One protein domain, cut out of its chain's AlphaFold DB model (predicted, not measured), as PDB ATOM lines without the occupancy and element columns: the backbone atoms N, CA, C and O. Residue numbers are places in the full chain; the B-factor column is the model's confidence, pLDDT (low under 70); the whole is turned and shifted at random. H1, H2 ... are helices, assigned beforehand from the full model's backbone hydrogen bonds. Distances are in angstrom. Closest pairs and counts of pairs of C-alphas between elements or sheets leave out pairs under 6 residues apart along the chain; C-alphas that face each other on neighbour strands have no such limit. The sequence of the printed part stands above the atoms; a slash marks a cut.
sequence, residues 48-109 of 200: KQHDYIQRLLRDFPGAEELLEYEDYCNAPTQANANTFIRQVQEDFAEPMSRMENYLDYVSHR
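Overview. This is residues 48 to 109 of the 200 residues of an uncharacterized protein of Clostridium sp. ATCC BAA-442 (UniProt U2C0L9). H1 and H3 pack on the longest helix, H4, with short H2 at a corner; beyond H4, H5 and H6 make a hooked arm. The 62 printed residues include six named helices, H1 to H6 in order, all helix. The whole is compact, radius of gyration of the C-alphas 11.2 A, spanning 33 by 22 by 17 A.

Arrangement. H4, residues 78 to 91, touches H1, residues 48 to 59, at a shallow tilt of 28 degrees, the same way; closest C-alphas, Gln 49 and Ala 81, 6.5 A. H4 and H3, residues 67 to 74, form a hairpin, tilt 26 degrees; closest C-alphas, Glu 68 and Phe 84, 4.7 A. H2, residues 61 to 65, only just touches H1, only at the corner, with 3 pairs of C-alphas within 8 A; closest, Leu 57 and Ala 63, 5.9 A. H5, residues 93 to 97, and H6, residues 100 to 108, likewise only just touch, only at the corner, with 3 pairs; closest, Met 96 and Tyr 102, 6.4 A. H6 and H4 are apart. Every O i to N i+4 pair is within hydrogen-bond range in H1, H3, H4 and H5, 4 of 5 in H6, and 0 of 1 in H2, which has 2 of 2 O i to N i+3 pairs.

Along the chain. From first to last C-alpha H4 measures 20.2 A, H1 16.3 A. H1 begins at C-alpha 48 (22.680, 24.683, -47.131); H6 ends at C-alpha 108 (28.036, 22.650, -33.665).

Size, cuts and confidence. The farthest C-alphas, Asn 74 and Glu 100, are 32.8 A apart. The printed part has no cut; its links are tight. pLDDT is under 70 in 17 residues, among them 97 to 109.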
ATOM      1  N   LYS A  48      21.790  24.472 -48.286       70.06
ATOM      2  CA  LYS A  48      22.680  24.683 -47.131       70.06
ATOM      3  C   LYS A  48      24.156  24.784 -47.522       70.06
ATOM      4  O   LYS A  48      24.876  25.537 -46.872       70.06
ATOM      5  N   GLN A  49      24.596  24.018 -48.524       74.75
ATOM      6  CA  GLN A  49      25.956  24.104 -49.064       74.75
ATOM      7  C   GLN A  49      26.148  25.426 -49.807       74.75
ATOM      8  O   GLN A  49      27.096  26.136 -49.497       74.75
ATOM      9  N   HIS A  50      25.203  25.812 -50.673       83.81
ATOM     10  CA  HIS A  50      25.208  27.119 -51.343       83.81
ATOM     11  C   HIS A  50      25.310  28.281 -50.343       83.81
ATOM     12  O   HIS A  50      26.229  29.090 -50.433       83.81
ATOM     13  N   ASP A  51      24.418  28.330 -49.349       82.56
ATOM     14  CA  ASP A  51      24.403  29.396 -48.338       82.56
ATOM     15  C   ASP A  51      25.725  29.460 -47.550       82.56
ATOM     16  O   ASP A  51      26.173  30.531 -47.138       82.56
ATOM     17  N   TYR A  52      26.358  28.305 -47.322       79.75
ATOM     18  CA  TYR A  52      27.627  28.235 -46.608       79.75
ATOM     19  C   TYR A  52      28.807  28.681 -47.466       79.75
ATOM     20  O   TYR A  52      29.644  29.435 -46.982       79.75
ATOM     21  N   ILE A  53      28.828  28.291 -48.740       86.81
ATOM     22  CA  ILE A  53      29.802  28.757 -49.728       86.81
ATOM     23  C   ILE A  53      29.738  30.277 -49.849       86.81
ATOM     24  O   ILE A  53      30.749  30.940 -49.674       86.81
ATOM     25  N   GLN A  54      28.546  30.855 -50.001       90.56
ATOM     26  CA  GLN A  54      28.384  32.313 -50.067       90.56
ATOM     27  C   GLN A  54      28.886  33.026 -48.804       90.56
ATOM     28  O   GLN A  54      29.463  34.110 -48.867       90.56
ATOM     29  N   ARG A  55      28.705  32.403 -47.636       85.44
ATOM     30  CA  ARG A  55      29.282  32.907 -46.389       85.44
ATOM     31  C   ARG A  55      30.809  32.809 -46.372       85.44
ATOM     32  O   ARG A  55      31.437  33.768 -45.943       85.44
ATOM     33  N   LEU A  56      31.384  31.688 -46.811       85.12
ATOM     34  CA  LEU A  56      32.835  31.503 -46.912       85.12
ATOM     35  C   LEU A  56      33.458  32.563 -47.823       85.12
ATOM     36  O   LEU A  56      34.416  33.192 -47.409       85.12
ATOM     37  N   LEU A  57      32.868  32.827 -48.990       90.38
ATOM     38  CA  LEU A  57      33.360  33.844 -49.926       90.38
ATOM     39  C   LEU A  57      33.284  35.260 -49.348       90.38
ATOM     40  O   LEU A  57      34.204  36.054 -49.505       90.38
ATOM     41  N   ARG A  58      32.210  35.582 -48.617       89.25
ATOM     42  CA  ARG A  58      32.097  36.885 -47.948       89.25
ATOM     43  C   ARG A  58      33.130  37.050 -46.833       89.25
ATOM     44  O   ARG A  58      33.701  38.125 -46.682       89.25
ATOM     45  N   ASP A  59      33.299  36.016 -46.015       84.56
ATOM     46  CA  ASP A  59      34.152  36.066 -44.829       84.56
ATOM     47  C   ASP A  59      35.649  35.893 -45.222       84.56
ATOM     48  O   ASP A  59      36.525  36.430 -44.544       84.56
ATOM     49  N   PHE A  60      35.935  35.229 -46.353       86.12
ATOM     50  CA  PHE A  60      37.265  34.974 -46.926       86.12
ATOM     51  C   PHE A  60      37.275  35.227 -48.450       86.12
ATOM     52  O   PHE A  60      37.277  34.275 -49.228       86.12
ATOM     53  N   PRO A  61      37.330  36.491 -48.912       87.81
ATOM     54  CA  PRO A  61      37.238  36.818 -50.342       87.81
ATOM     55  C   PRO A  61      38.293  36.147 -51.233       87.81
ATOM     56  O   PRO A  61      38.013  35.826 -52.380       87.81
ATOM     57  N   GLY A  62      39.487  35.860 -50.698       86.69
ATOM     58  CA  GLY A  62      40.534  35.133 -51.430       86.69
ATOM     59  C   GLY A  62      40.169  33.687 -51.790       86.69
ATOM     60  O   GLY A  62      40.836  33.080 -52.618       86.69
ATOM     61  N   ALA A  63      39.109  33.125 -51.200       86.75
ATOM     62  CA  ALA A  63      38.613  31.797 -51.548       86.75
ATOM     63  C   ALA A  63      38.044  31.722 -52.980       86.75
ATOM     64  O   ALA A  63      37.951  30.625 -53.522       86.75
ATOM     65  N   GLU A  64      37.687  32.856 -53.602       91.69
ATOM     66  CA  GLU A  64      37.235  32.893 -55.004       91.69
ATOM     67  C   GLU A  64      38.334  32.489 -56.001       91.69
ATOM     68  O   GLU A  64      38.021  32.103 -57.124       91.69
ATOM     69  N   GLU A  65      39.610  32.548 -55.603       89.62
ATOM     70  CA  GLU A  65      40.750  32.201 -56.465       89.62
ATOM     71  C   GLU A  65      41.104  30.702 -56.435       89.62
ATOM     72  O   GLU A  65      41.988  30.261 -57.170       89.62
ATOM     73  N   LEU A  66      40.434  29.904 -55.595       82.69
ATOM     74  CA  LEU A  66      40.674  28.463 -55.503       82.69
ATOM     75  C   LEU A  66      40.104  27.729 -56.722       82.69
ATOM     76  O   LEU A  66      38.960  27.955 -57.120       82.69
ATOM     77  N   LEU A  67      40.866  26.774 -57.261       85.75
ATOM     78  CA  LEU A  67      40.433  25.931 -58.385       85.75
ATOM     79  C   LEU A  67      39.148  25.158 -58.047       85.75
ATOM     80  O   LEU A  67      38.267  24.987 -58.882       85.75
ATOM     81  N   GLU A  68      38.986  24.765 -56.787       89.50
ATOM     82  CA  GLU A  68      37.802  24.076 -56.291       89.50
ATOM     83  C   GLU A  68      36.542  24.956 -56.354       89.50
ATOM     84  O   GLU A  68      35.432  24.432 -56.488       89.50
ATOM     85  N   TYR A  69      36.687  26.287 -56.267       93.19
ATOM     86  CA  TYR A  69      35.568  27.207 -56.468       93.19
ATOM     87  C   TYR A  69      35.146  27.254 -57.937       93.19
ATOM     88  O   TYR A  69      33.949  27.238 -58.232       93.19
ATOM     89  N   GLU A  70      36.116  27.256 -58.853       89.56
ATOM     90  CA  GLU A  70      35.866  27.162 -60.291       89.56
ATOM     91  C   GLU A  70      35.151  25.845 -60.634       89.56
ATOM     92  O   GLU A  70      34.107  25.857 -61.290       89.56
ATOM     93  N   ASP A  71      35.635  24.718 -60.104       82.88
ATOM     94  CA  ASP A  71      35.009  23.401 -60.266       82.88
ATOM     95  C   ASP A  71      33.571  23.368 -59.728       82.88
ATOM     96  O   ASP A  71      32.672  22.782 -60.343       82.88
ATOM     97  N   TYR A  72      33.325  24.020 -58.590       92.06
ATOM     98  CA  TYR A  72      31.984  24.180 -58.038       92.06
ATOM     99  C   TYR A  72      31.083  25.055 -58.920       92.06
ATOM    100  O   TYR A  72      29.918  24.716 -59.119       92.06
ATOM    101  N   CYS A  73      31.595  26.151 -59.480       94.12
ATOM    102  CA  CYS A  73      30.826  27.010 -60.383       94.12
ATOM    103  C   CYS A  73      30.481  26.294 -61.697       94.12
ATOM    104  O   CYS A  73      29.354  26.403 -62.183       94.12
ATOM    105  N   ASN A  74      31.432  25.531 -62.240       94.31
ATOM    106  CA  ASN A  74      31.270  24.763 -63.474       94.31
ATOM    107  C   ASN A  74      30.303  23.584 -63.297       94.31
ATOM    108  O   ASN A  74      29.485  23.304 -64.175       94.31
ATOM    109  N   ALA A  75      30.381  22.900 -62.155       93.62
ATOM    110  CA  ALA A  75      29.514  21.786 -61.810       93.62
ATOM    111  C   ALA A  75      29.135  21.863 -60.319       93.62
ATOM    112  O   ALA A  75      29.832  21.289 -59.479       93.62
ATOM    113  N   PRO A  76      28.016  22.528 -59.966       91.38
ATOM    114  CA  PRO A  76      27.615  22.752 -58.577       91.38
ATOM    115  C   PRO A  76      26.979  21.497 -57.976       91.38
ATOM    116  O   PRO A  76      25.802  21.477 -57.611       91.38
ATOM    117  N   THR A  77      27.756  20.422 -57.896       85.81
ATOM    118  CA  THR A  77      27.373  19.152 -57.285       85.81
ATOM    119  C   THR A  77      27.662  19.169 -55.787       85.81
ATOM    120  O   THR A  77      28.452  19.977 -55.291       85.81
ATOM    121  N   GLN A  78      27.041  18.265 -55.027       75.88
ATOM    122  CA  GLN A  78      27.343  18.130 -53.600       75.88
ATOM    123  C   GLN A  78      28.809  17.748 -53.365       75.88
ATOM    124  O   GLN A  78      29.365  18.146 -52.342       75.88
ATOM    125  N   ALA A  79      29.428  16.991 -54.280       73.69
ATOM    126  CA  ALA A  79      30.851  16.675 -54.228       73.69
ATOM    127  C   ALA A  79      31.708  17.931 -54.383       73.69
ATOM    128  O   ALA A  79      32.454  18.242 -53.460       73.69
ATOM    129  N   ASN A  80      31.538  18.693 -55.468       80.00
ATOM    130  CA  ASN A  80      32.352  19.886 -55.717       80.00
ATOM    131  C   ASN A  80      32.141  20.954 -54.639       80.00
ATOM    132  O   ASN A  80      33.103  21.560 -54.176       80.00
ATOM    133  N   ALA A  81      30.906  21.108 -54.149       82.56
ATOM    134  CA  ALA A  81      30.612  21.991 -53.025       82.56
ATOM    135  C   ALA A  81      31.412  21.613 -51.771       82.56
ATOM    136  O   ALA A  81      31.978  22.477 -51.107       82.56
ATOM    137  N   ASN A  82      31.467  20.319 -51.440       73.19
ATOM    138  CA  ASN A  82      32.240  19.843 -50.296       73.19
ATOM    139  C   ASN A  82      33.745  19.992 -50.533       73.19
ATOM    140  O   ASN A  82      34.441  20.442 -49.630       73.19
ATOM    141  N   THR A  83      34.239  19.658 -51.726       74.06
ATOM    142  CA  THR A  83      35.654  19.814 -52.086       74.06
ATOM    143  C   THR A  83      36.110  21.259 -51.892       74.06
ATOM    144  O   THR A  83      37.114  21.486 -51.221       74.06
ATOM    145  N   PHE A  84      35.322  22.229 -52.366       82.25
ATOM    146  CA  PHE A  84      35.593  23.648 -52.154       82.25
ATOM    147  C   PHE A  84      35.554  24.043 -50.675       82.25
ATOM    148  O   PHE A  84      36.507  24.629 -50.168       82.25
ATOM    149  N   ILE A  85      34.492  23.673 -49.949       78.88
ATOM    150  CA  ILE A  85      34.375  23.963 -48.513       78.88
ATOM    151  C   ILE A  85      35.606  23.467 -47.737       78.88
ATOM    152  O   ILE A  85      36.089  24.184 -46.861       78.88
ATOM    153  N   ARG A  86      36.115  22.268 -48.060       68.81
ATOM    154  CA  ARG A  86      37.329  21.709 -47.449       68.81
ATOM    155  C   ARG A  86      38.537  22.581 -47.730       68.81
ATOM    156  O   ARG A  86      39.239  22.946 -46.795       68.81
ATOM    157  N   GLN A  87      38.760  22.913 -48.999       73.38
ATOM    158  CA  GLN A  87      39.946  23.658 -49.400       73.38
ATOM    159  C   GLN A  87      40.008  25.014 -48.692       73.38
ATOM    160  O   GLN A  87      41.044  25.384 -48.148       73.38
ATOM    161  N   VAL A  88      38.866  25.696 -48.564       77.75
ATOM    162  CA  VAL A  88      38.795  26.944 -47.793       77.75
ATOM    163  C   VAL A  88      39.106  26.715 -46.310       77.75
ATOM    164  O   VAL A  88      39.780  27.528 -45.686       77.75
ATOM    165  N   GLN A  89      38.633  25.621 -45.711       70.69
ATOM    166  CA  GLN A  89      38.937  25.311 -44.309       70.69
ATOM    167  C   GLN A  89      40.423  25.015 -44.071       70.69
ATOM    168  O   GLN A  89      40.928  25.344 -42.999       70.69
ATOM    169  N   GLU A  90      41.113  24.417 -45.042       65.69
ATOM    170  CA  GLU A  90      42.546  24.119 -44.969       65.69
ATOM    171  C   GLU A  90      43.396  25.378 -45.183       65.69
ATOM    172  O   GLU A  90      44.192  25.739 -44.313       65.69
ATOM    173  N   ASP A  91      43.175  26.096 -46.286       71.06
ATOM    174  CA  ASP A  91      44.005  27.243 -46.679       71.06
ATOM    175  C   ASP A  91      43.781  28.468 -45.784       71.06
ATOM    176  O   ASP A  91      44.684  29.286 -45.584       71.06
ATOM    177  N   PHE A  92      42.591  28.580 -45.185       75.50
ATOM    178  CA  PHE A  92      42.225  29.683 -44.299       75.50
ATOM    179  C   PHE A  92      42.120  29.257 -42.828       75.50
ATOM    180  O   PHE A  92      41.573  30.010 -42.021       75.50
ATOM    181  N   ALA A  93      42.685  28.105 -42.439       66.44
ATOM    182  CA  ALA A  93      42.642  27.593 -41.062       66.44
ATOM    183  C   ALA A  93      43.138  28.614 -40.014       66.44
ATOM    184  O   ALA A  93      42.481  28.852 -38.998       66.44
ATOM    185  N   GLU A  94      44.277  29.260 -40.278       67.75
ATOM    186  CA  GLU A  94      44.866  30.291 -39.410       67.75
ATOM    187  C   GLU A  94      43.957  31.531 -39.277       67.75
ATOM    188  O   GLU A  94      43.596  31.883 -38.149       67.75
ATOM    189  N   PRO A  95      43.509  32.176 -40.376       72.12
ATOM    190  CA  PRO A  95      42.489  33.227 -40.326       72.12
ATOM    191  C   PRO A  95      41.195  32.813 -39.607       72.12
ATOM    192  O   PRO A  95      40.690  33.567 -38.773       72.12
ATOM    193  N   MET A  96      40.677  31.610 -39.882       70.94
ATOM    194  CA  MET A  96      39.453  31.074 -39.272       70.94
ATOM    195  C   MET A  96      39.582  30.904 -37.756       70.94
ATOM    196  O   MET A  96      38.625  31.173 -37.028       70.94
ATOM    197  N   SER A  97      40.757  30.494 -37.266       60.47
ATOM    198  CA  SER A  97      41.009  30.272 -35.834       60.47
ATOM    199  C   SER A  97      40.917  31.544 -34.983       60.47
ATOM    200  O   SER A  97      40.612  31.475 -33.794       60.47
ATOM    201  N   ARG A  98      41.138  32.717 -35.591       67.00
ATOM    202  CA  ARG A  98      41.105  34.032 -34.922       67.00
ATOM    203  C   ARG A  98      39.695  34.604 -34.800       67.00
ATOM    204  O   ARG A  98      39.502  35.651 -34.187       67.00
ATOM    205  N   MET A  99      38.715  33.941 -35.402       65.56
ATOM    206  CA  MET A  99      37.344  34.411 -35.504       65.56
ATOM    207  C   MET A  99      36.493  33.629 -34.494       65.56
ATOM    208  O   MET A  99      36.055  32.515 -34.777       65.56
ATOM    209  N   GLU A 100      36.266  34.209 -33.305       51.31
ATOM    210  CA  GLU A 100      35.600  33.553 -32.152       51.31
ATOM    211  C   GLU A 100      34.262  32.872 -32.514       51.31
ATOM    212  O   GLU A 100      33.924  31.828 -31.968       51.31
ATOM    213  N   ASN A 101      33.533  33.394 -33.507       54.00
ATOM    214  CA  ASN A 101      32.237  32.864 -33.949       54.00
ATOM    215  C   ASN A 101      32.316  31.712 -34.974       54.00
ATOM    216  O   ASN A 101      31.294  31.093 -35.279       54.00
ATOM    217  N   TYR A 102      33.484  31.448 -35.568       53.03
ATOM    218  CA  TYR A 102      33.622  30.490 -36.674       53.03
ATOM    219  C   TYR A 102      33.875  29.070 -36.169       53.03
ATOM    220  O   TYR A 102      33.200  28.133 -36.595       53.03
ATOM    221  N   LEU A 103      34.773  28.927 -35.190       44.34
ATOM    222  CA  LEU A 103      35.037  27.662 -34.499       44.34
ATOM    223  C   LEU A 103      33.782  27.121 -33.799       44.34
ATOM    224  O   LEU A 103      33.520  25.920 -33.856       44.34
ATOM    225  N   ASP A 104      32.963  28.000 -33.215       44.31
ATOM    226  CA  ASP A 104      31.715  27.625 -32.542       44.31
ATOM    227  C   ASP A 104      30.606  27.230 -33.543       44.31
ATOM    228  O   ASP A 104      29.839  26.294 -33.314       44.31
ATOM    229  N   TYR A 105      30.573  27.865 -34.722       49.25
ATOM    230  CA  TYR A 105      29.642  27.532 -35.808       49.25
ATOM    231  C   TYR A 105      30.004  26.227 -36.538       49.25
ATOM    232  O   TYR A 105      29.115  25.437 -36.857       49.25
ATOM    233  N   VAL A 106      31.293  25.976 -36.790       45.22
ATOM    234  CA  VAL A 106      31.793  24.752 -37.449       45.22
ATOM    235  C   VAL A 106      31.698  23.536 -36.518       45.22
ATOM    236  O   VAL A 106      31.349  22.446 -36.971       45.22
ATOM    237  N   SER A 107      31.925  23.706 -35.211       39.97
ATOM    238  CA  SER A 107      31.868  22.613 -34.224       39.97
ATOM    239  C   SER A 107      30.448  22.128 -33.890       39.97
ATOM    240  O   SER A 107      30.275  20.955 -33.551       39.97
ATOM    241  N   HIS A 108      29.421  22.976 -34.041       39.97
ATOM    242  CA  HIS A 108      28.036  22.650 -33.665       39.97
ATOM    243  C   HIS A 108      27.092  22.332 -34.838       39.97
ATOM    244  O   HIS A 108      25.929  21.992 -34.599       39.97
ATOM    245  N   ARG A 109      27.535  22.410 -36.106       47.25
ATOM    246  CA  ARG A 109      26.628  22.267 -37.260       47.25
ATOM    247  C   ARG A 109      26.504  20.816 -37.765       47.25
ATOM    248  O   ARG A 109      27.475  20.250 -38.271       47.25
TER     249      ARG A 109